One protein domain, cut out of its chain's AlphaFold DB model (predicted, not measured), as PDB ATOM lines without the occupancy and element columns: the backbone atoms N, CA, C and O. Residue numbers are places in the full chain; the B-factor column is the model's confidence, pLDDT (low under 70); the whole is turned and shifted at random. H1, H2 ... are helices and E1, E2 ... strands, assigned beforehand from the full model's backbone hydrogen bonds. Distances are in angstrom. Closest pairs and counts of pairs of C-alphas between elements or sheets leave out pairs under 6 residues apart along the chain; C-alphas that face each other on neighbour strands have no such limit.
ATOM      1  N   ILE A  10     130.104 125.460 126.742       97.88
ATOM      2  CA  ILE A  10     129.929 126.193 125.489       97.88
ATOM      3  C   ILE A  10     131.167 127.053 125.284       97.88
ATOM      4  O   ILE A  10     131.493 127.882 126.132       97.88
ATOM      5  N   GLU A  11     131.879 126.846 124.182       98.44
ATOM      6  CA  GLU A  11     133.059 127.642 123.855       98.44
ATOM      7  C   GLU A  11     132.689 128.750 122.867       98.44
ATOM      8  O   GLU A  11     132.161 128.474 121.791       98.44
ATOM      9  N   CYS A  12     132.997 129.996 123.224       98.44
ATOM     10  CA  CYS A  12     132.792 131.168 122.375       98.44
ATOM     11  C   CYS A  12     134.126 131.879 122.162       98.44
ATOM     12  O   CYS A  12     134.904 132.031 123.105       98.44
ATOM     13  N   LYS A  13     134.403 132.355 120.948       98.44
ATOM     14  CA  LYS A  13     135.668 133.043 120.647       98.44
ATOM     15  C   LYS A  13     135.528 134.186 119.649       98.44
ATOM     16  O   LYS A  13     134.666 134.136 118.777       98.44
ATOM     17  N   GLY A  14     136.432 135.160 119.725       98.19
ATOM     18  CA  GLY A  14     136.561 136.228 118.731       98.19
ATOM     19  C   GLY A  14     136.162 137.610 119.250       98.19
ATOM     20  O   GLY A  14     136.360 137.933 120.424       98.19
ATOM     21  N   THR A  15     135.624 138.433 118.353       97.81
ATOM     22  CA  THR A  15     135.059 139.753 118.673       97.81
ATOM     23  C   THR A  15     133.844 139.632 119.599       97.81
ATOM     24  O   THR A  15     133.202 138.582 119.669       97.81
ATOM     25  N   SER A  16     133.457 140.731 120.258       97.06
ATOM     26  CA  SER A  16     132.238 140.788 121.078       97.06
ATOM     27  C   SER A  16     130.999 140.287 120.332       97.06
ATOM     28  O   SER A  16     130.248 139.485 120.880       97.06
ATOM     29  N   TYR A  17     130.823 140.694 119.072       98.62
ATOM     30  CA  TYR A  17     129.714 140.236 118.235       98.62
ATOM     31  C   TYR A  17     129.777 138.731 117.959       98.62
ATOM     32  O   TYR A  17     128.792 138.037 118.187       98.62
ATOM     33  N   GLN A  18     130.933 138.199 117.547       98.81
ATOM     34  CA  GLN A  18     131.086 136.760 117.288       98.81
ATOM     35  C   GLN A  18     130.853 135.919 118.546       98.81
ATOM     36  O   GLN A  18     130.236 134.858 118.465       98.81
ATOM     37  N   ILE A  19     131.330 136.386 119.704       98.56
ATOM     38  CA  ILE A  19     131.073 135.745 120.999       98.56
ATOM     39  C   ILE A  19     129.578 135.744 121.301       98.56
ATOM     40  O   ILE A  19     129.042 134.703 121.676       98.56
ATOM     41  N   GLY A  20     128.912 136.889 121.115       98.50
ATOM     42  CA  GLY A  20     127.466 137.008 121.261       98.50
ATOM     43  C   GLY A  20     126.725 136.022 120.363       98.50
ATOM     44  O   GLY A  20     125.891 135.274 120.855       98.50
ATOM     45  N   GLN A  21     127.075 135.963 119.077       98.88
ATOM     46  CA  GLN A  21     126.455 135.070 118.095       98.88
ATOM     47  C   GLN A  21     126.603 133.598 118.488       98.88
ATOM     48  O   GLN A  21     125.597 132.912 118.638       98.88
ATOM     49  N   GLN A  22     127.828 133.138 118.768       98.81
ATOM     50  CA  GLN A  22     128.090 131.757 119.201       98.81
ATOM     51  C   GLN A  22     127.332 131.400 120.484       98.81
ATOM     52  O   GLN A  22     126.779 130.306 120.601       98.81
ATOM     53  N   TRP A  23     127.283 132.327 121.443       98.50
ATOM     54  CA  TRP A  23     126.522 132.130 122.670       98.50
ATOM     55  C   TRP A  23     125.017 132.031 122.378       98.50
ATOM     56  O   TRP A  23     124.367 131.083 122.820       98.50
ATOM     57  N   GLY A  24     124.472 132.954 121.588       98.56
ATOM     58  CA  GLY A  24     123.067 132.954 121.188       98.56
ATOM     59  C   GLY A  24     122.664 131.672 120.471       98.56
ATOM     60  O   GLY A  24     121.633 131.092 120.794       98.56
ATOM     61  N   GLU A  25     123.494 131.191 119.549       98.75
ATOM     62  CA  GLU A  25     123.244 129.961 118.797       98.75
ATOM     63  C   GLU A  25     123.254 128.724 119.695       98.75
ATOM     64  O   GLU A  25     122.354 127.884 119.605       98.75
ATOM     65  N   ALA A  26     124.252 128.614 120.575       98.38
ATOM     66  CA  ALA A  26     124.417 127.461 121.455       98.38
ATOM     67  C   ALA A  26     123.364 127.404 122.574       98.38
ATOM     68  O   ALA A  26     123.003 126.316 123.023       98.38
ATOM     69  N   CYS A  27     122.859 128.562 123.011       97.88
ATOM     70  CA  CYS A  27     121.913 128.696 124.121       97.88
ATOM     71  C   CYS A  27     120.534 129.208 123.683       97.88
ATOM     72  O   CYS A  27     119.775 129.685 124.529       97.88
ATOM     73  N   ARG A  28     120.192 129.116 122.390       98.31
ATOM     74  CA  ARG A  28     118.984 129.717 121.796       98.31
ATOM     75  C   ARG A  28     117.721 129.457 122.605       98.31
ATOM     76  O   ARG A  28     117.041 130.394 123.013       98.31
ATOM     77  N   GLU A  29     117.439 128.188 122.881       98.06
ATOM     78  CA  GLU A  29     116.228 127.784 123.602       98.06
ATOM     79  C   GLU A  29     116.203 128.324 125.037       98.06
ATOM     80  O   GLU A  29     115.171 128.804 125.501       98.06
ATOM     81  N   ASN A  30     117.350 128.319 125.724       97.69
ATOM     82  CA  ASN A  30     117.474 128.849 127.081       97.69
ATOM     83  C   ASN A  30     117.253 130.366 127.109       97.69
ATOM     84  O   ASN A  30     116.515 130.857 127.958       97.69
ATOM     85  N   ILE A  31     117.847 131.103 126.167       98.44
ATOM     86  CA  ILE A  31     117.721 132.562 126.068       98.44
ATOM     87  C   ILE A  31     116.282 132.957 125.722       98.44
ATOM     88  O   ILE A  31     115.723 133.842 126.370       98.44
ATOM     89  N   ARG A  32     115.654 132.279 124.752       98.50
ATOM     90  CA  ARG A  32     114.248 132.506 124.382       98.50
ATOM     91  C   ARG A  32     113.313 132.214 125.547       98.50
ATOM     92  O   ARG A  32     112.489 133.062 125.884       98.50
ATOM     93  N   TYR A  33     113.496 131.073 126.214       97.88
ATOM     94  CA  TYR A  33     112.744 130.736 127.420       97.88
ATOM     95  C   TYR A  33     112.898 131.821 128.489       97.88
ATOM     96  O   TYR A  33     111.908 132.288 129.046       97.88
ATOM     97  N   SER A  34     114.129 132.249 128.768       96.88
ATOM     98  CA  SER A  34     114.403 133.277 129.767       96.88
ATOM     99  C   SER A  34     113.788 134.626 129.396       96.88
ATOM    100  O   SER A  34     113.218 135.282 130.267       96.88
ATOM    101  N   PHE A  35     113.819 135.032 128.126       97.38
ATOM    102  CA  PHE A  35     113.112 136.224 127.657       97.38
ATOM    103  C   PHE A  35     111.600 136.108 127.877       97.38
ATOM    104  O   PHE A  35     111.008 136.952 128.556       97.38
ATOM    105  N   ASP A  36     110.983 135.039 127.370       96.94
ATOM    106  CA  ASP A  36     109.542 134.817 127.483       96.94
ATOM    107  C   ASP A  36     109.083 134.768 128.937       96.94
ATOM    108  O   ASP A  36     108.059 135.366 129.285       96.94
ATOM    109  N   PHE A  37     109.859 134.091 129.783       94.38
ATOM    110  CA  PHE A  37     109.588 133.948 131.200       94.38
ATOM    111  C   PHE A  37     109.679 135.291 131.928       94.38
ATOM    112  O   PHE A  37     108.701 135.713 132.545       94.38
ATOM    113  N   ASN A  38     110.814 135.992 131.858       93.12
ATOM    114  CA  ASN A  38     111.019 137.206 132.654       93.12
ATOM    115  C   ASN A  38     110.169 138.368 132.140       93.12
ATOM    116  O   ASN A  38     109.412 138.974 132.900       93.12
ATOM    117  N   ILE A  39     110.242 138.654 130.838       94.56
ATOM    118  CA  ILE A  39     109.514 139.779 130.248       94.56
ATOM    119  C   ILE A  39     108.012 139.492 130.239       94.56
ATOM    120  O   ILE A  39     107.219 140.394 130.508       94.56
ATOM    121  N   GLY A  40     107.603 138.238 130.014       93.44
ATOM    122  CA  GLY A  40     106.209 137.819 130.154       93.44
ATOM    123  C   GLY A  40     105.685 137.960 131.584       93.44
ATOM    124  O   GLY A  40     104.590 138.487 131.769       93.44
ATOM    125  N   THR A  41     106.465 137.562 132.593       91.69
ATOM    126  CA  THR A  41     106.080 137.700 134.009       91.69
ATOM    127  C   THR A  41     105.883 139.164 134.389       91.69
ATOM    128  O   THR A  41     104.850 139.514 134.958       91.69
ATOM    129  N   ILE A  42     106.818 140.040 134.006       91.00
ATOM    130  CA  ILE A  42     106.712 141.483 134.264       91.00
ATOM    131  C   ILE A  42     105.493 142.064 133.532       91.00
ATOM    132  O   ILE A  42     104.659 142.730 134.146       91.00
ATOM    133  N   ALA A  43     105.345 141.780 132.236       92.75
ATOM    134  CA  ALA A  43     104.230 142.267 131.425       92.75
ATOM    135  C   ALA A  43     102.865 141.871 132.020       92.75
ATOM    136  O   ALA A  43     101.992 142.723 132.204       92.75
ATOM    137  N   ASN A  44     102.706 140.598 132.394       91.81
ATOM    138  CA  ASN A  44     101.489 140.079 133.016       91.81
ATOM    139  C   ASN A  44     101.233 140.715 134.386       91.81
ATOM    140  O   ASN A  44     100.108 141.125 134.672       91.81
ATOM    141  N   GLY A  45     102.276 140.851 135.209       89.06
ATOM    142  CA  GLY A  45     102.196 141.472 136.527       89.06
ATOM    143  C   GLY A  45     101.693 142.917 136.492       89.06
ATOM    144  O   GLY A  45     100.918 143.314 137.360       89.06
ATOM    145  N   TYR A  46     102.072 143.673 135.459       88.75
ATOM    146  CA  TYR A  46     101.634 145.056 135.231       88.75
ATOM    147  C   TYR A  46     100.424 145.195 134.304       88.75
ATOM    148  O   TYR A  46      99.992 146.319 134.047       88.75
ATOM    149  N   LYS A  47      99.873 144.086 133.791       92.50
ATOM    150  CA  LYS A  47      98.794 144.084 132.788       92.50
ATOM    151  C   LYS A  47      99.112 145.004 131.600       92.50
ATOM    152  O   LYS A  47      98.270 145.780 131.152       92.50
ATOM    153  N   THR A  48     100.348 144.935 131.112       93.62
ATOM    154  CA  THR A  48     100.871 145.796 130.045       93.62
ATOM    155  C   THR A  48     101.447 144.946 128.910       93.62
ATOM    156  O   THR A  48     101.944 143.850 129.168       93.62
ATOM    157  N   PRO A  49     101.415 145.403 127.648       96.81
ATOM    158  CA  PRO A  49     102.094 144.713 126.555       96.81
ATOM    159  C   PRO A  49     103.603 144.562 126.798       96.81
ATOM    160  O   PRO A  49     104.248 145.483 127.303       96.81
ATOM    161  N   ARG A  50     104.201 143.451 126.338       96.00
ATOM    162  CA  ARG A  50     105.665 143.225 126.386       96.00
ATOM    163  C   ARG A  50     106.459 144.385 125.774       96.00
ATOM    164  O   ARG A  50     107.481 144.782 126.321       96.00
ATOM    165  N   ALA A  51     105.939 144.983 124.700       97.62
ATOM    166  CA  ALA A  51     106.534 146.147 124.044       97.62
ATOM    167  C   ALA A  51     106.771 147.331 125.001       97.62
ATOM    168  O   ALA A  51     107.778 148.022 124.880       97.62
ATOM    169  N   ASN A  52     105.900 147.538 125.995       96.56
ATOM    170  CA  ASN A  52     106.081 148.603 126.979       96.56
ATOM    171  C   ASN A  52     107.219 148.287 127.959       96.56
ATOM    172  O   ASN A  52     107.962 149.189 128.337       96.56
ATOM    173  N   VAL A  53     107.386 147.019 128.346       95.12
ATOM    174  CA  VAL A  53     108.507 146.577 129.195       95.12
ATOM    175  C   VAL A  53     109.833 146.768 128.453       95.12
ATOM    176  O   VAL A  53     110.767 147.356 128.998       95.12
ATOM    177  N   ILE A  54     109.882 146.367 127.180       97.44
ATOM    178  CA  ILE A  54     111.034 146.578 126.293       97.44
ATOM    179  C   ILE A  54     111.342 148.077 126.146       97.44
ATOM    180  O   ILE A  54     112.489 148.497 126.286       97.44
ATOM    181  N   ALA A  55     110.321 148.918 125.955       96.81
ATOM    182  CA  ALA A  55     110.501 150.366 125.869       96.81
ATOM    183  C   ALA A  55     111.075 150.978 127.161       96.81
ATOM    184  O   ALA A  55     111.848 151.935 127.100       96.81
ATOM    185  N   VAL A  56     110.730 150.436 128.338       94.50
ATOM    186  CA  VAL A  56     111.351 150.839 129.610       94.50
ATOM    187  C   VAL A  56     112.816 150.412 129.656       94.50
ATOM    188  O   VAL A  56     113.655 151.243 130.000       94.50
ATOM    189  N   ALA A  57     113.137 149.177 129.259       95.62
ATOM    190  CA  ALA A  57     114.519 148.702 129.191       95.62
ATOM    191  C   ALA A  57     115.383 149.592 128.282       95.62
ATOM    192  O   ALA A  57     116.477 150.012 128.651       95.62
ATOM    193  N   ASN A  58     114.849 150.000 127.133       97.00
ATOM    194  CA  ASN A  58     115.560 150.846 126.178       97.00
ATOM    195  C   ASN A  58     115.936 152.238 126.715       97.00
ATOM    196  O   ASN A  58     116.819 152.888 126.152       97.00
ATOM    197  N   LYS A  59     115.377 152.681 127.850       96.00
ATOM    198  CA  LYS A  59     115.835 153.898 128.546       96.00
ATOM    199  C   LYS A  59     117.259 153.769 129.099       96.00
ATOM    200  O   LYS A  59     117.927 154.786 129.275       96.00
ATOM    201  N   TYR A  60     117.740 152.549 129.350       96.19
ATOM    202  CA  TYR A  60     119.115 152.286 129.787       96.19
ATOM    203  C   TYR A  60     120.125 152.316 128.631       96.19
ATOM    204  O   TYR A  60     121.309 152.578 128.849       96.19
ATOM    205  N   LEU A  61     119.667 152.089 127.394       97.19
ATOM    206  CA  LEU A  61     120.526 151.883 126.229       97.19
ATOM    207  C   LEU A  61     121.517 153.030 125.959       97.19
ATOM    208  O   LEU A  61     122.681 152.722 125.695       97.19
ATOM    209  N   PRO A  62     121.146 154.328 126.041       96.88
ATOM    210  CA  PRO A  62     122.100 155.414 125.810       96.88
ATOM    211  C   PRO A  62     123.289 155.381 126.780       96.88
ATOM    212  O   PRO A  62     124.430 155.517 126.349       96.88
ATOM    213  N   LYS A  63     123.037 155.114 128.069       96.31
ATOM    214  CA  LYS A  63     124.090 155.020 129.093       96.31
ATOM    215  C   LYS A  63     124.987 153.805 128.887       96.31
ATOM    216  O   LYS A  63     126.191 153.901 129.080       96.31
ATOM    217  N   VAL A  64     124.414 152.670 128.480       97.19
ATOM    218  CA  VAL A  64     125.201 151.464 128.174       97.19
ATOM    219  C   VAL A  64     126.077 151.689 126.943       97.19
ATOM    220  O   VAL A  64     127.250 151.339 126.972       97.19
ATOM    221  N   LYS A  65     125.540 152.322 125.891       96.62
ATOM    222  CA  LYS A  65     126.302 152.693 124.688       96.62
ATOM    223  C   LYS A  65     127.482 153.604 125.015       96.62
ATOM    224  O   LYS A  65     128.558 153.397 124.472       96.62
ATOM    225  N   GLU A  66     127.281 154.590 125.884       96.12
ATOM    226  CA  GLU A  66     128.344 155.489 126.342       96.12
ATOM    227  C   GLU A  66     129.401 154.749 127.178       96.12
ATOM    228  O   GLU A  66     130.598 154.949 126.990       96.12
ATOM    229  N   PHE A  67     128.961 153.869 128.080       95.81
ATOM    230  CA  PHE A  67     129.837 153.142 128.998       95.81
ATOM    231  C   PHE A  67     130.677 152.055 128.317       95.81
ATOM    232  O   PHE A  67     131.879 151.938 128.572       95.81
ATOM    233  N   ASP A  68     130.048 151.233 127.476       95.06
ATOM    234  CA  ASP A  68     130.708 150.127 126.792       95.06
ATOM    235  C   ASP A  68     130.104 149.844 125.404       95.06
ATOM    236  O   ASP A  68     129.243 148.971 125.251       95.06
ATOM    237  N   PRO A  69     130.581 150.531 124.351       94.44
ATOM    238  CA  PRO A  69     130.131 150.289 122.982       94.44
ATOM    239  C   PRO A  69     130.342 148.842 122.513       94.44
ATOM    240  O   PRO A  69     129.542 148.324 121.740       94.44
ATOM    241  N   GLN A  70     131.392 148.164 122.991       93.81
ATOM    242  CA  GLN A  70     131.681 146.779 122.600       93.81
ATOM    243  C   GLN A  70     130.656 145.792 123.160       93.81
ATOM    244  O   GLN A  70     130.389 144.765 122.538       93.81
ATOM    245  N   TYR A  71     130.054 146.099 124.309       96.00
ATOM    246  CA  TYR A  71     128.983 145.285 124.869       96.00
ATOM    247  C   TYR A  71     127.730 145.306 123.980       96.00
ATOM    248  O   TYR A  71     127.037 144.303 123.852       96.00
ATOM    249  N   ILE A  72     127.470 146.417 123.289       98.00
ATOM    250  CA  ILE A  72     126.359 146.513 122.333       98.00
ATOM    251  C   ILE A  72     126.554 145.545 121.166       98.00
ATOM    252  O   ILE A  72     125.591 144.918 120.732       98.00
ATOM    253  N   GLU A  73     127.790 145.377 120.696       98.31
ATOM    254  CA  GLU A  73     128.110 144.387 119.665       98.31
ATOM    255  C   GLU A  73     127.865 142.957 120.158       98.31
ATOM    256  O   GLU A  73     127.288 142.157 119.425       98.31
ATOM    257  N   LEU A  74     128.196 142.657 121.420       98.12
ATOM    258  CA  LEU A  74     127.853 141.371 122.034       98.12
ATOM    259  C   LEU A  74     126.343 141.134 122.057       98.12
ATOM    260  O   LEU A  74     125.896 140.063 121.657       98.12
ATOM    261  N   VAL A  75     125.549 142.126 122.468       98.62
ATOM    262  CA  VAL A  75     124.083 142.001 122.507       98.62
ATOM    263  C   VAL A  75     123.494 141.815 121.106       98.62
ATOM    264  O   VAL A  75     122.568 141.024 120.946       98.62
ATOM    265  N   LYS A  76     124.040 142.480 120.079       98.88
ATOM    266  CA  LYS A  76     123.629 142.267 118.678       98.88
ATOM    267  C   LYS A  76     123.881 140.833 118.223       98.88
ATOM    268  O   LYS A  76     122.972 140.214 117.683       98.88
ATOM    269  N   GLY A  77     125.083 140.312 118.467       98.81
ATOM    270  CA  GLY A  77     125.406 138.925 118.137       98.81
ATOM    271  C   GLY A  77     124.505 137.953 118.895       98.81
ATOM    272  O   GLY A  77     123.939 137.044 118.302       98.81
ATOM    273  N   LEU A  78     124.307 138.189 120.194       98.69
ATOM    274  CA  LEU A  78     123.450 137.367 121.048       98.69
ATOM    275  C   LEU A  78     122.007 137.318 120.540       98.69
ATOM    276  O   LEU A  78     121.419 136.241 120.498       98.69
ATOM    277  N   ALA A  79     121.463 138.460 120.119       98.81
ATOM    278  CA  ALA A  79     120.142 138.559 119.511       98.81
ATOM    279  C   ALA A  79     120.035 137.746 118.219       98.81
ATOM    280  O   ALA A  79     119.131 136.922 118.090       98.81
ATOM    281  N   GLU A  80     120.998 137.903 117.313       98.81
ATOM    282  CA  GLU A  80     121.027 137.147 116.064       98.81
ATOM    283  C   GLU A  80     121.121 135.636 116.305       98.81
ATOM    284  O   GLU A  80     120.317 134.870 115.775       98.81
ATOM    285  N   GLY A  81     122.048 135.200 117.160       98.69
ATOM    286  CA  GLY A  81     122.223 133.783 117.462       98.69
ATOM    287  C   GLY A  81     121.000 133.164 118.143       98.69
ATOM    288  O   GLY A  81     120.631 132.024 117.843       98.69
ATOM    289  N   ALA A  82     120.342 133.923 119.025       98.56
ATOM    290  CA  ALA A  82     119.161 133.487 119.764       98.56
ATOM    291  C   ALA A  82     117.842 133.614 118.978       98.56
ATOM    292  O   ALA A  82     116.805 133.213 119.508       98.56
ATOM    293  N   ASP A  83     117.863 134.120 117.738       98.44
ATOM    294  CA  ASP A  83     116.655 134.380 116.935       98.44
ATOM    295  C   ASP A  83     115.656 135.295 117.677       98.44
ATOM    296  O   ASP A  83     114.466 135.009 117.811       98.44
ATOM    297  N   LEU A  84     116.187 136.391 118.226       98.62
ATOM    298  CA  LEU A  84     115.449 137.448 118.913       98.62
ATOM    299  C   LEU A  84     115.860 138.809 118.352       98.62
ATOM    300  O   LEU A  84     116.927 138.977 117.759       98.62
ATOM    301  N   THR A  85     115.034 139.826 118.567       98.75
ATOM    302  CA  THR A  85     115.429 141.195 118.232       98.75
ATOM    303  C   THR A  85     116.455 141.736 119.233       98.75
ATOM    304  O   THR A  85     116.525 141.310 120.390       98.75
ATOM    305  N   PHE A  86     117.242 142.729 118.805       98.81
ATOM    306  CA  PHE A  86     118.185 143.425 119.688       98.81
ATOM    307  C   PHE A  86     117.500 143.950 120.956       98.81
ATOM    308  O   PHE A  86     118.028 143.779 122.052       98.81
ATOM    309  N   ASP A  87     116.329 144.569 120.808       98.75
ATOM    310  CA  ASP A  87     115.596 145.178 121.919       98.75
ATOM    311  C   ASP A  87     115.069 144.126 122.907       98.75
ATOM    312  O   ASP A  87     115.059 144.362 124.115       98.75
ATOM    313  N   GLU A  88     114.675 142.944 122.426       98.69
ATOM    314  CA  GLU A  88     114.246 141.831 123.280       98.69
ATOM    315  C   GLU A  88     115.403 141.279 124.111       98.69
ATOM    316  O   GLU A  88     115.273 141.129 125.329       98.69
ATOM    317  N   VAL A  89     116.560 141.041 123.486       98.69
ATOM    318  CA  VAL A  89     117.747 140.601 124.226       98.69
ATOM    319  C   VAL A  89     118.228 141.698 125.161       98.69
ATOM    320  O   VAL A  89     118.504 141.418 126.321       98.69
ATOM    321  N   PHE A  90     118.270 142.957 124.730       98.62
ATOM    322  CA  PHE A  90     118.651 144.055 125.613       98.62
ATOM    323  C   PHE A  90     117.705 144.176 126.819       98.62
ATOM    324  O   PHE A  90     118.171 144.372 127.943       98.62
ATOM    325  N   ALA A  91     116.398 143.974 126.627       97.88
ATOM    326  CA  ALA A  91     115.439 143.901 127.725       97.88
ATOM    327  C   ALA A  91     115.712 142.720 128.665       97.88
ATOM    328  O   ALA A  91     115.692 142.909 129.882       97.88
ATOM    329  N   LEU A  92     116.050 141.539 128.132       97.50
ATOM    330  CA  LEU A  92     116.485 140.394 128.938       97.50
ATOM    331  C   LEU A  92     117.724 140.737 129.783       97.50
ATOM    332  O   LEU A  92     117.756 140.426 130.974       97.50
ATOM    333  N   ARG A  93     118.704 141.448 129.212       97.19
ATOM    334  CA  ARG A  93     119.902 141.928 129.929       97.19
ATOM    335  C   ARG A  93     119.596 142.970 131.010       97.19
ATOM    336  O   ARG A  93     120.408 143.164 131.903       97.19
ATOM    337  N   CYS A  94     118.438 143.624 130.955       95.31
ATOM    338  CA  CYS A  94     117.974 144.572 131.973       95.31
ATOM    339  C   CYS A  94     117.018 143.930 132.994       95.31
ATOM    340  O   CYS A  94     116.386 144.648 133.768       95.31
ATOM    341  N   THR A  95     116.845 142.600 132.983       92.75
ATOM    342  CA  THR A  95     115.831 141.912 133.804       92.75
ATOM    343  C   THR A  95     115.934 142.275 135.280       92.75
ATOM    344  O   THR A  95     114.903 142.536 135.891       92.75
ATOM    345  N   LEU A  96     117.146 142.332 135.842       89.38
ATOM    346  CA  LEU A  96     117.342 142.616 137.265       89.38
ATOM    347  C   LEU A  96     116.928 144.049 137.630       89.38
ATOM    348  O   LEU A  96     116.331 144.273 138.680       89.38
ATOM    349  N   GLU A  97     117.158 145.017 136.747       89.06
ATOM    350  CA  GLU A  97     116.728 146.406 136.923       89.06
ATOM    351  C   GLU A  97     115.215 146.560 136.750       89.06
ATOM    352  O   GLU A  97     114.576 147.316 137.483       89.06
ATOM    353  N   LEU A  98     114.626 145.828 135.802       87.25
ATOM    354  CA  LEU A  98     113.181 145.820 135.571       87.25
ATOM    355  C   LEU A  98     112.432 145.110 136.708       87.25
ATOM    356  O   LEU A  98     111.315 145.501 137.052       87.25
ATOM    357  N   SER A  99     113.044 144.090 137.315       76.25
ATOM    358  CA  SER A  99     112.448 143.313 138.398       76.25
ATOM    359  C   SER A  99     112.468 144.019 139.747       76.25
ATOM    360  O   SER A  99     111.669 143.657 140.601       76.25
ATOM    361  N   LEU A 100     113.301 145.047 139.961       65.94
ATOM    362  CA  LEU A 100     113.265 145.858 141.194       65.94
ATOM    363  C   LEU A 100     111.903 146.532 141.425       65.94
ATOM    364  O   LEU A 100     111.556 146.860 142.557       65.94
ATOM    365  N   TYR A 101     111.108 146.702 140.369       58.38
ATOM    366  CA  TYR A 101     109.738 147.195 140.470       58.38
ATOM    367  C   TYR A 101     108.736 146.098 140.890       58.38
ATOM    368  O   TYR A 101     107.619 146.408 141.305       58.38
ATOM    369  N   TYR A 102     109.132 144.822 140.834       58.22
ATOM    370  CA  TYR A 102     108.283 143.657 141.056       58.22
ATOM    371  C   TYR A 102     108.816 142.766 142.192       58.22
ATOM    372  O   TYR A 102     109.710 141.944 142.003       58.22
ATOM    373  N   ASN A 103     108.183 142.846 143.368       57.81
ATOM    374  CA  ASN A 103     108.530 142.072 144.576       57.81
ATOM    375  C   ASN A 103     108.479 140.531 144.424       57.81
ATOM    376  O   ASN A 103     108.701 139.825 145.401       57.81
ATOM    377  N   GLN A 104     108.149 139.987 143.247       53.41
ATOM    378  CA  GLN A 104     108.041 138.539 143.013       53.41
ATOM    379  C   GLN A 104     109.299 137.912 142.393       53.41
ATOM    380  O   GLN A 104     109.404 136.691 142.346       53.41
ATOM    381  N   LEU A 105     110.253 138.723 141.925       55.19
ATOM    382  CA  LEU A 105     111.515 138.266 141.329       55.19
ATOM    383  C   LEU A 105     112.692 138.592 142.262       55.19
ATOM    384  O   LEU A 105     113.692 139.184 141.860       55.19
ATOM    385  N   THR A 106     112.564 138.242 143.542       58.25
ATOM    386  CA  THR A 106     113.648 138.417 144.514       58.25
ATOM    387  C   THR A 106     114.486 137.149 144.583       58.25
ATOM    388  O   THR A 106     114.129 136.195 145.274       58.25
ATOM    389  N   GLY A 107     115.608 137.147 143.865       61.31
ATOM    390  CA  GLY A 107     116.676 136.187 144.113       61.31
ATOM    391  C   GLY A 107     117.320 136.463 145.471       61.31
ATOM    392  O   GLY A 107     117.617 137.615 145.793       61.31
ATOM    393  N   LEU A 108     117.532 135.416 146.266       73.12
ATOM    394  CA  LEU A 108     118.408 135.488 147.433       73.12
ATOM    395  C   LEU A 108     119.799 135.019 146.999       73.12
ATOM    396  O   LEU A 108     119.957 134.215 146.084       73.12
ATOM    397  N   CYS A 109     120.840 135.613 147.562       85.31
ATOM    398  CA  CYS A 109     122.213 135.258 147.231       85.31
ATOM    399  C   CYS A 109     123.038 135.317 148.506       85.31
ATOM    400  O   CYS A 109     122.892 136.244 149.305       85.31
ATOM    401  N   SER A 110     123.946 134.363 148.663       91.44
ATOM    402  CA  SER A 110     124.952 134.360 149.725       91.44
ATOM    403  C   SER A 110     126.314 134.166 149.090       91.44
ATOM    404  O   SER A 110     126.490 133.240 148.301       91.44
ATOM    405  N   SER A 111     127.263 135.037 149.413       94.88
ATOM    406  CA  SER A 111     128.623 134.994 148.879       94.88
ATOM    407  C   SER A 111     129.645 135.022 150.010       94.88
ATOM    408  O   SER A 111     129.371 135.525 151.099       94.88
ATOM    409  N   PHE A 112     130.820 134.446 149.764       95.00
ATOM    410  CA  PHE A 112     131.950 134.487 150.684       95.00
ATOM    411  C   PHE A 112     133.270 134.591 149.919       95.00
ATOM    412  O   PHE A 112     133.391 134.110 148.790       95.00
ATOM    413  N   ALA A 113     134.272 135.165 150.580       94.94
ATOM    414  CA  ALA A 113     135.662 135.131 150.151       94.94
ATOM    415  C   ALA A 113     136.551 134.763 151.346       94.94
ATOM    416  O   ALA A 113     136.366 135.290 152.443       94.94
ATOM    417  N   ALA A 114     137.513 133.868 151.134       95.56
ATOM    418  CA  ALA A 114     138.542 133.512 152.107       95.56
ATOM    419  C   ALA A 114     139.915 133.583 151.432       95.56
ATOM    420  O   ALA A 114     140.056 133.199 150.273       95.56
ATOM    421  N   THR A 115     140.932 134.087 152.129       95.44
ATOM    422  CA  THR A 115     142.291 134.244 151.584       95.44
ATOM    423  C   THR A 115     143.342 134.181 152.696       95.44
ATOM    424  O   THR A 115     142.995 134.103 153.879       95.44
ATOM    425  N   GLY A 116     144.627 134.197 152.329       94.31
ATOM    426  CA  GLY A 116     145.744 134.211 153.273       94.31
ATOM    427  C   GLY A 116     145.708 133.024 154.236       94.31
ATOM    428  O   GLY A 116     145.451 131.888 153.831       94.31
ATOM    429  N   GLU A 117     145.920 133.290 155.525       96.31
ATOM    430  CA  GLU A 117     145.972 132.264 156.579       96.31
ATOM    431  C   GLU A 117     144.672 131.455 156.729       96.31
ATOM    432  O   GLU A 117     144.697 130.340 157.240       96.31
ATOM    433  N   SER A 118     143.540 131.965 156.230       94.56
ATOM    434  CA  SER A 118     142.252 131.252 156.261       94.56
ATOM    435  C   SER A 118     142.133 130.145 155.202       94.56
ATOM    436  O   SER A 118     141.098 129.488 155.111       94.56
ATOM    437  N   THR A 119     143.158 129.942 154.367       96.50
ATOM    438  CA  THR A 119     143.120 129.023 153.217       96.50
ATOM    439  C   THR A 119     144.421 128.242 153.063       96.50
ATOM    440  O   THR A 119     145.511 128.740 153.348       96.50
ATOM    441  N   GLN A 120     144.334 127.007 152.560       92.88
ATOM    442  CA  GLN A 120     145.523 126.192 152.321       92.88
ATOM    443  C   GLN A 120     146.429 126.852 151.268       92.88
ATOM    444  O   GLN A 120     146.053 127.005 150.104       92.88
ATOM    445  N   GLY A 121     147.644 127.222 151.682       93.12
ATOM    446  CA  GLY A 121     148.642 127.847 150.811       93.12
ATOM    447  C   GLY A 121     148.340 129.300 150.432       93.12
ATOM    448  O   GLY A 121     148.877 129.766 149.431       93.12
ATOM    449  N   GLY A 122     147.473 130.001 151.174       93.19
ATOM    450  CA  GLY A 122     147.180 131.420 150.935       93.19
ATOM    451  C   GLY A 122     146.342 131.711 149.687       93.19
ATOM    452  O   GLY A 122     146.246 132.864 149.276       93.19
ATOM    453  N   LYS A 123     145.762 130.682 149.058       91.69
ATOM    454  CA  LYS A 123     144.965 130.825 147.834       91.69
ATOM    455  C   LYS A 123     143.617 131.468 148.131       91.69
ATOM    456  O   LYS A 123     142.880 130.993 148.984       91.69
ATOM    457  N   THR A 124     143.230 132.460 147.339       92.06
ATOM    458  CA  THR A 124     141.880 133.023 147.430       92.06
ATOM    459  C   THR A 124     140.833 132.000 146.988       92.06
ATOM    460  O   THR A 124     140.876 131.488 145.869       92.06
ATOM    461  N   LEU A 125     139.878 131.726 147.875       94.06
ATOM    462  CA  LEU A 125     138.662 130.972 147.602       94.06
ATOM    463  C   LEU A 125     137.489 131.947 147.550       94.06
ATOM    464  O   LEU A 125     137.302 132.747 148.466       94.06
ATOM    465  N   LEU A 126     136.696 131.854 146.490       94.50
ATOM    466  CA  LEU A 126     135.484 132.635 146.283       94.50
ATOM    467  C   LEU A 126     134.329 131.665 146.033       94.50
ATOM    468  O   LEU A 126     134.495 130.688 145.300       94.50
ATOM    469  N   GLY A 127     133.169 131.929 146.623       94.25
ATOM    470  CA  GLY A 127     131.987 131.113 146.386       94.25
ATOM    471  C   GLY A 127     130.696 131.886 146.573       94.25
ATOM    472  O   GLY A 127     130.612 132.813 147.378       94.25
ATOM    473  N   GLN A 128     129.681 131.479 145.816       94.50
ATOM    474  CA  GLN A 128     128.352 132.060 145.875       94.50
ATOM    475  C   GLN A 128     127.281 130.998 145.628       94.50
ATOM    476  O   GLN A 128     127.393 130.199 144.700       94.50
ATOM    477  N   ASN A 129     126.213 131.063 146.423       91.88
ATOM    478  CA  ASN A 129     124.924 130.485 146.068       91.88
ATOM    479  C   ASN A 129     124.068 131.543 145.368       91.88
ATOM    480  O   ASN A 129     124.018 132.701 145.798       91.88
ATOM    481  N   ILE A 130     123.397 131.119 144.300       89.25
ATOM    482  CA  ILE A 130     122.422 131.915 143.556       89.25
ATOM    483  C   ILE A 130     121.073 131.237 143.766       89.25
ATOM    484  O   ILE A 130     120.807 130.184 143.181       89.25
ATOM    485  N   ASP A 131     120.239 131.814 144.624       87.50
ATOM    486  CA  ASP A 131     118.916 131.276 144.906       87.50
ATOM    487  C   ASP A 131     117.944 131.840 143.869       87.50
ATOM    488  O   ASP A 131     117.602 133.026 143.864       87.50
ATOM    489  N   TRP A 132     117.527 130.969 142.954       86.69
ATOM    490  CA  TRP A 132     116.618 131.287 141.859       86.69
ATOM    491  C   TRP A 132     115.557 130.190 141.698       86.69
ATOM    492  O   TRP A 132     115.476 129.250 142.493       86.69
ATOM    493  N   LEU A 133     114.723 130.297 140.665       85.12
ATOM    494  CA  LEU A 133     113.643 129.347 140.416       85.12
ATOM    495  C   LEU A 133     114.169 127.947 140.040       85.12
ATOM    496  O   LEU A 133     115.073 127.829 139.205       85.12
ATOM    497  N   PRO A 134     113.582 126.865 140.590       86.25
ATOM    498  CA  PRO A 134     113.925 125.504 140.199       86.25
ATOM    499  C   PRO A 134     113.780 125.282 138.691       86.25
ATOM    500  O   PRO A 134     112.763 125.624 138.094       86.25
ATOM    501  N   GLY A 135     114.796 124.673 138.078       87.06
ATOM    502  CA  GLY A 135     114.788 124.351 136.649       87.06
ATOM    503  C   GLY A 135     115.061 125.534 135.717       87.06
ATOM    504  O   GLY A 135     115.073 125.332 134.507       87.06
ATOM    505  N   TYR A 136     115.321 126.733 136.251       92.12
ATOM    506  CA  TYR A 136     115.693 127.877 135.428       92.12
ATOM    507  C   TYR A 136     117.005 127.613 134.660       92.12
ATOM    508  O   TYR A 136     117.911 126.977 135.218       92.12
ATOM    509  N   PRO A 137     117.127 128.059 133.395       94.06
ATOM    510  CA  PRO A 137     118.308 127.786 132.587       94.06
ATOM    511  C   PRO A 137     119.601 128.335 133.188       94.06
ATOM    512  O   PRO A 137     119.651 129.463 133.681       94.06
ATOM    513  N   ILE A 138     120.658 127.527 133.113       94.44
ATOM    514  CA  ILE A 138     122.018 127.910 133.487       94.44
ATOM    515  C   ILE A 138     122.971 127.311 132.457       94.44
ATOM    516  O   ILE A 138     122.960 126.095 132.243       94.44
ATOM    517  N   ASP A 139     123.816 128.162 131.885       96.06
ATOM    518  CA  ASP A 139     124.779 127.810 130.846       96.06
ATOM    519  C   ASP A 139     126.206 128.095 131.326       96.06
ATOM    520  O   ASP A 139     126.464 129.112 131.970       96.06
ATOM    521  N   LEU A 140     127.146 127.192 131.026       97.06
ATOM    522  CA  LEU A 140     128.560 127.373 131.354       97.06
ATOM    523  C   LEU A 140     129.333 127.753 130.093       97.06
ATOM    524  O   LEU A 140     129.524 126.929 129.197       97.06
ATOM    525  N   LEU A 141     129.796 128.998 130.054       97.88
ATOM    526  CA  LEU A 141     130.492 129.588 128.921       97.88
ATOM    527  C   LEU A 141     131.993 129.620 129.179       97.88
ATOM    528  O   LEU A 141     132.445 130.019 130.253       97.88
ATOM    529  N   LYS A 142     132.772 129.263 128.168       98.12
ATOM    530  CA  LYS A 142     134.219 129.431 128.127       98.12
ATOM    531  C   LYS A 142     134.547 130.372 126.979       98.12
ATOM    532  O   LYS A 142     134.389 130.025 125.811       98.12
ATOM    533  N   ILE A 143     134.942 131.587 127.327       98.06
ATOM    534  CA  ILE A 143     135.017 132.709 126.397       98.06
ATOM    535  C   ILE A 143     136.480 133.054 126.135       98.06
ATOM    536  O   ILE A 143     137.262 133.261 127.065       98.06
ATOM    537  N   TYR A 144     136.823 133.145 124.856       97.94
ATOM    538  CA  TYR A 144     138.142 133.495 124.343       97.94
ATOM    539  C   TYR A 144     138.047 134.801 123.546       97.94
ATOM    540  O   TYR A 144     137.879 134.765 122.320       97.94
ATOM    541  N   PRO A 145     138.078 135.962 124.220       96.19
ATOM    542  CA  PRO A 145     138.003 137.241 123.532       96.19
ATOM    543  C   PRO A 145     139.274 137.499 122.723       96.19
ATOM    544  O   PRO A 145     140.362 137.081 123.110       96.19
ATOM    545  N   GLU A 146     139.152 138.235 121.616       95.19
ATOM    546  CA  GLU A 146     140.327 138.724 120.871       95.19
ATOM    547  C   GLU A 146     141.254 139.581 121.737       95.19
ATOM    548  O   GLU A 146     142.465 139.594 121.529       95.19
ATOM    549  N   ASN A 147     140.682 140.299 122.707       91.25
ATOM    550  CA  ASN A 147     141.401 141.193 123.599       91.25
ATOM    551  C   ASN A 147     140.973 140.951 125.050       91.25
ATOM    552  O   ASN A 147     139.781 140.916 125.351       91.25
ATOM    553  N   GLY A 148     141.949 140.863 125.955       92.25
ATOM    554  CA  GLY A 148     141.712 140.660 127.384       92.25
ATOM    555  C   GLY A 148     141.828 139.195 127.826       92.25
ATOM    556  O   GLY A 148     142.286 138.344 127.063       92.25
ATOM    557  N   PRO A 149     141.489 138.895 129.090       96.00
ATOM    558  CA  PRO A 149     141.655 137.564 129.658       96.00
ATOM    559  C   PRO A 149     140.578 136.585 129.171       96.00
ATOM    560  O   PRO A 149     139.425 136.964 128.959       96.00
ATOM    561  N   ASN A 150     140.938 135.301 129.088       97.31
ATOM    562  CA  ASN A 150     139.976 134.217 128.881       97.31
ATOM    563  C   ASN A 150     139.035 134.134 130.082       97.31
ATOM    564  O   ASN A 150     139.457 134.380 131.212       97.31
ATOM    565  N   GLN A 151     137.784 133.748 129.855       97.12
ATOM    566  CA  GLN A 151     136.755 133.755 130.891       97.12
ATOM    567  C   GLN A 151     136.074 132.395 130.995       97.12
ATOM    568  O   GLN A 151     135.872 131.701 129.998       97.12
ATOM    569  N   LEU A 152     135.713 132.025 132.217       96.69
ATOM    570  CA  LEU A 152     134.772 130.963 132.522       96.69
ATOM    571  C   LEU A 152     133.595 131.616 133.245       96.69
ATOM    572  O   LEU A 152     133.756 132.124 134.357       96.69
ATOM    573  N   SER A 153     132.434 131.619 132.604       95.81
ATOM    574  CA  SER A 153     131.270 132.379 133.046       95.81
ATOM    575  C   SER A 153     130.067 131.467 133.192       95.81
ATOM    576  O   SER A 153     129.694 130.758 132.260       95.81
ATOM    577  N   LEU A 154     129.439 131.503 134.361       95.56
ATOM    578  CA  LEU A 154     128.148 130.867 134.575       95.56
ATOM    579  C   LEU A 154     127.053 131.880 134.236       95.56
ATOM    580  O   LEU A 154     126.897 132.868 134.950       95.56
ATOM    581  N   SER A 155     126.319 131.657 133.148       95.62
ATOM    582  CA  SER A 155     125.197 132.505 132.757       95.62
ATOM    583  C   SER A 155     123.898 132.007 133.373       95.62
ATOM    584  O   SER A 155     123.525 130.846 133.205       95.62
ATOM    585  N   LEU A 156     123.180 132.900 134.051       94.62
ATOM    586  CA  LEU A 156     121.838 132.644 134.557       94.62
ATOM    587  C   LEU A 156     120.811 132.981 133.469       94.62
ATOM    588  O   LEU A 156     120.245 134.072 133.448       94.62
ATOM    589  N   GLY A 157     120.602 132.068 132.518       93.56
ATOM    590  CA  GLY A 157     119.624 132.226 131.432       93.56
ATOM    591  C   GLY A 157     119.779 133.531 130.641       93.56
ATOM    592  O   GLY A 157     118.792 134.158 130.267       93.56
ATOM    593  N   GLY A 158     121.013 134.015 130.484       94.56
ATOM    594  CA  GLY A 158     121.285 135.272 129.794       94.56
ATOM    595  C   GLY A 158     120.880 136.543 130.544       94.56
ATOM    596  O   GLY A 158     120.993 137.608 129.950       94.56
ATOM    597  N   ILE A 159     120.463 136.494 131.817       94.38
ATOM    598  CA  ILE A 159     120.122 137.714 132.582       94.38
ATOM    599  C   ILE A 159     121.341 138.348 133.252       94.38
ATOM    600  O   ILE A 159     121.390 139.561 133.398       94.38
ATOM    601  N   VAL A 160     122.303 137.530 133.682       94.00
ATOM    602  CA  VAL A 160     123.552 137.940 134.337       94.00
ATOM    603  C   VAL A 160     124.556 136.782 134.295       94.00
ATOM    604  O   VAL A 160     124.169 135.621 134.128       94.00
ATOM    605  N   GLU A 161     125.840 137.091 134.450       94.25
ATOM    606  CA  GLU A 161     126.947 136.148 134.366       94.25
ATOM    607  C   GLU A 161     127.856 136.307 135.577       94.25
ATOM    608  O   GLU A 161     128.191 137.420 135.987       94.25
ATOM    609  N   TYR A 162     128.294 135.173 136.110       94.12
ATOM    610  CA  TYR A 162     129.243 135.092 137.211       94.12
ATOM    611  C   TYR A 162     130.553 134.548 136.666       94.12
ATOM    612  O   TYR A 162     130.636 133.382 136.272       94.12
ATOM    613  N   THR A 163     131.556 135.416 136.592       94.62
ATOM    614  CA  THR A 163     132.756 135.173 135.794       94.62
ATOM    615  C   THR A 163     133.995 134.996 136.661       94.62
ATOM    616  O   THR A 163     134.239 135.765 137.591       94.62
ATOM    617  N   LEU A 164     134.809 134.007 136.293       94.12
ATOM    618  CA  LEU A 164     136.228 133.902 136.619       94.12
ATOM    619  C   LEU A 164     137.034 134.159 135.342       94.12
ATOM    620  O   LEU A 164     136.674 133.645 134.285       94.12
ATOM    621  N   ASN A 165     138.133 134.903 135.418       95.19
ATOM    622  CA  ASN A 165     139.002 135.144 134.269       95.19
ATOM    623  C   ASN A 165     140.445 134.659 134.486       95.19
ATOM    624  O   ASN A 165     140.897 134.415 135.607       95.19
ATOM    625  N   SER A 166     141.194 134.531 133.392       95.75
ATOM    626  CA  SER A 166     142.583 134.060 133.395       95.75
ATOM    627  C   SER A 166     143.585 135.058 133.982       95.75
ATOM    628  O   SER A 166     144.751 134.708 134.130       95.75
ATOM    629  N   ALA A 167     143.155 136.278 134.316       93.44
ATOM    630  CA  ALA A 167     143.951 137.246 135.069       93.44
ATOM    631  C   ALA A 167     143.808 137.062 136.596       93.44
ATOM    632  O   ALA A 167     144.409 137.809 137.360       93.44
ATOM    633  N   GLY A 168     143.036 136.064 137.047       90.38
ATOM    634  CA  GLY A 168     142.855 135.753 138.464       90.38
ATOM    635  C   GLY A 168     141.713 136.516 139.136       90.38
ATOM    636  O   GLY A 168     141.595 136.464 140.358       90.38
ATOM    637  N   PHE A 169     140.855 137.197 138.368       90.50
ATOM    638  CA  PHE A 169     139.668 137.863 138.902       90.50
ATOM    639  C   PHE A 169     138.458 136.939 138.862       90.50
ATOM    640  O   PHE A 169     138.130 136.380 137.818       90.50
ATOM    641  N   GLY A 170     137.770 136.831 139.994       91.56
ATOM    642  CA  GLY A 170     136.455 136.213 140.111       91.56
ATOM    643  C   GLY A 170     135.469 137.196 140.727       91.56
ATOM    644  O   GLY A 170     135.871 138.077 141.489       91.56
ATOM    645  N   MET A 171     134.185 137.047 140.412       91.06
ATOM    646  CA  MET A 171     133.137 137.892 140.980       91.06
ATOM    647  C   MET A 171     131.966 137.104 141.547       91.06
ATOM    648  O   MET A 171     131.565 136.064 141.026       91.06
ATOM    649  N   CYS A 172     131.397 137.678 142.600       91.88
ATOM    650  CA  CYS A 172     130.086 137.345 143.124       91.88
ATOM    651  C   CYS A 172     129.208 138.594 143.059       91.88
ATOM    652  O   CYS A 172     129.714 139.713 143.160       91.88
ATOM    653  N   ALA A 173     127.902 138.408 142.915       89.38
ATOM    654  CA  ALA A 173     126.950 139.512 142.863       89.38
ATOM    655  C   ALA A 173     125.714 139.192 143.698       89.38
ATOM    656  O   ALA A 173     125.012 138.223 143.418       89.38
ATOM    657  N   ASN A 174     125.434 140.021 144.703       88.94
ATOM    658  CA  ASN A 174     124.265 139.883 145.564       88.94
ATOM    659  C   ASN A 174     123.335 141.071 145.335       88.94
ATOM    660  O   ASN A 174     123.770 142.222 145.391       88.94
ATOM    661  N   SER A 175     122.054 140.791 145.115       84.38
ATOM    662  CA  SER A 175     121.042 141.838 145.038       84.38
ATOM    663  C   SER A 175     120.858 142.499 146.401       84.38
ATOM    664  O   SER A 175     120.688 141.825 147.416       84.38
ATOM    665  N   LEU A 176     120.870 143.830 146.410       81.56
ATOM    666  CA  LEU A 176     120.564 144.652 147.575       81.56
ATOM    667  C   LEU A 176     119.351 145.516 147.248       81.56
ATOM    668  O   LEU A 176     119.306 146.159 146.199       81.56
ATOM    669  N   PRO A 188     122.792 148.879 133.734       94.00
ATOM    670  CA  PRO A 188     122.327 147.585 134.222       94.00
ATOM    671  C   PRO A 188     123.481 146.674 134.640       94.00
ATOM    672  O   PRO A 188     124.542 146.677 134.008       94.00
ATOM    673  N   ILE A 189     123.280 145.851 135.666       91.94
ATOM    674  CA  ILE A 189     124.313 144.981 136.232       91.94
ATOM    675  C   ILE A 189     124.890 144.016 135.191       91.94
ATOM    676  O   ILE A 189     126.108 143.860 135.104       91.94
ATOM    677  N   ALA A 190     124.042 143.455 134.328       94.31
ATOM    678  CA  ALA A 190     124.457 142.549 133.259       94.31
ATOM    679  C   ALA A 190     125.299 143.248 132.175       94.31
ATOM    680  O   ALA A 190     126.015 142.592 131.425       94.31
ATOM    681  N   CYS A 191     125.227 144.578 132.092       94.06
ATOM    682  CA  CYS A 191     126.036 145.403 131.196       94.06
ATOM    683  C   CYS A 191     127.329 145.885 131.875       94.06
ATOM    684  O   CYS A 191     128.346 146.088 131.218       94.06
ATOM    685  N   TYR A 192     127.295 146.076 133.194       92.12
ATOM    686  CA  TYR A 192     128.420 146.574 133.980       92.12
ATOM    687  C   TYR A 192     129.451 145.483 134.302       92.12
ATOM    688  O   TYR A 192     130.650 145.680 134.092       92.12
ATOM    689  N   LEU A 193     128.997 144.323 134.790       91.31
ATOM    690  CA  LEU A 193     129.879 143.251 135.264       91.31
ATOM    691  C   LEU A 193     130.821 142.692 134.181       91.31
ATOM    692  O   LEU A 193     132.013 142.552 134.471       91.31
ATOM    693  N   PRO A 194     130.378 142.445 132.929       89.88
ATOM    694  CA  PRO A 194     131.280 141.954 131.886       89.88
ATOM    695  C   PRO A 194     132.455 142.900 131.621       89.88
ATOM    696  O   PRO A 194     133.579 142.445 131.405       89.88
ATOM    697  N   LYS A 195     132.235 144.220 131.714       90.12
ATOM    698  CA  LYS A 195     133.291 145.220 131.511       90.12
ATOM    699  C   LYS A 195     134.385 145.142 132.573       90.12
ATOM    700  O   LYS A 195     135.552 145.356 132.245       90.12
ATOM    701  N   LEU A 196     134.024 144.828 133.820       86.06
ATOM    702  CA  LEU A 196     134.992 144.623 134.901       86.06
ATOM    703  C   LEU A 196     135.836 143.368 134.665       86.06
ATOM    704  O   LEU A 196     137.051 143.409 134.822       86.06
ATOM    705  N   CYS A 197     135.210 142.272 134.233       83.50
ATOM    706  CA  CYS A 197     135.910 141.013 133.970       83.50
ATOM    707  C   CYS A 197     136.747 141.016 132.685       83.50
ATOM    708  O   CYS A 197     137.632 140.172 132.542       83.50
ATOM    709  N   ALA A 198     136.490 141.945 131.765       81.50
ATOM    710  CA  ALA A 198     137.201 142.055 130.495       81.50
ATOM    711  C   ALA A 198     138.537 142.822 130.580       81.50
ATOM    712  O   ALA A 198     139.263 142.878 129.586       81.50
ATOM    713  N   LYS A 199     138.884 143.421 131.728       71.38
ATOM    714  CA  LYS A 199     140.121 144.203 131.896       71.38
ATOM    715  C   LYS A 199     141.112 143.529 132.845       71.38
ATOM    716  O   LYS A 199     140.728 142.848 133.790       71.38
TER     717      LYS A 199
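This is residues 10 to 176 and 188 to 199 of the 201 residues of an uncharacterized protein of Desulfotomaculum aquiferis (UniProt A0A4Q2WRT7). A small, twisted sheet of four strands, E1, E4, E5 and E6, is covered on one face by H1 and H8; H5 packs on H1, and H2, H3, H6 and H7 form a cluster of mostly crossed helices, with H4 at a corner of H5. A long hairpin, E2 and E3, is set apart from the strands of this sheet, and the unnamed residues 170 to 172 pass between it and E6. The printed part has 179 residues, with eight named helices and six named strands in the order E1, H1 to H7, E2 to E6, H8; its class is mixed, helices and strands. The larger sheet, in the order E1 E4 E5 E6, is mixed, and the smaller one, E2 E3, is antiparallel. The whole is compact, with a radius of gyration of the C-alphas of 16.4 A, and elongated, with spans of 55 by 36 by 31 A.

E1, residues 10 to 14, is an edge strand parallel to E4, residues 139 to 145, with N 12 and O 142 2.9 A apart. E4, E5, residues 151 to 155, and E6, residues 161 to 165, form a meander, each strand the antiparallel neighbour of the one before; N 141 and O 153 are 2.8 A apart, and N 154 and O 162 2.9 A. On the same face, giving two layers, helices over a sheet, are H1, residues 16 to 26, over E1 at a height over the sheet of 7.1 A, and H8, residues 189 to 197, over E6 at 9.2 A. H5, residues 69 to 82, touches H1 at a shallow tilt of 22 degrees, the same way; their closest C-alphas, of Gly 24 and Gly 81, are 3.9 A apart. H6, residues 86 to 93, touches H5, about perpendicular at 79 degrees, closest at the C-alphas of Ala 79 and Phe 86, 5.2 A. H2, residues 28 to 45, touches H6 with its residues 34 to 39 alone, closest at the C-alphas of Phe 35 and Leu 92, 5.5 A. H2 also touches H3, residues 50 to 57, and H7, residues 95 to 99. H4, residues 61 to 67, and H5 touch only at the corner, closest at the C-alphas of Lys 65 and Ile 72, 6.6 A. The hairpin of E2, residues 108 to 116, and E3, residues 122 to 131, has N 112 and O 127 2.9 A apart. Every O i to N i+4 pair is within hydrogen-bond range in H1, H2, H3, H4, H6 and H7, against 9 of 10 in H5 and 3 of 5 in H8.

E1 begins at C-alpha 10 (129.929, 126.193, 125.489), and H8 ends at C-alpha 197 (135.910, 141.013, 133.970). From first to last C-alpha E3 measures 28.9 A, E2 28.0 A, H2 25.2 A and H5 20.3 A.

The C-alphas farthest apart, of Lys 47 and Gly 121, are 55.4 A apart. Residues 177 to 187 are not printed, and C-alphas 176 and 188 are 13.8 A apart across the cut. Of the links that are printed whole, none is long. Mean pLDDT of the printed part is 92.7; residues 100 to 107 are under 70.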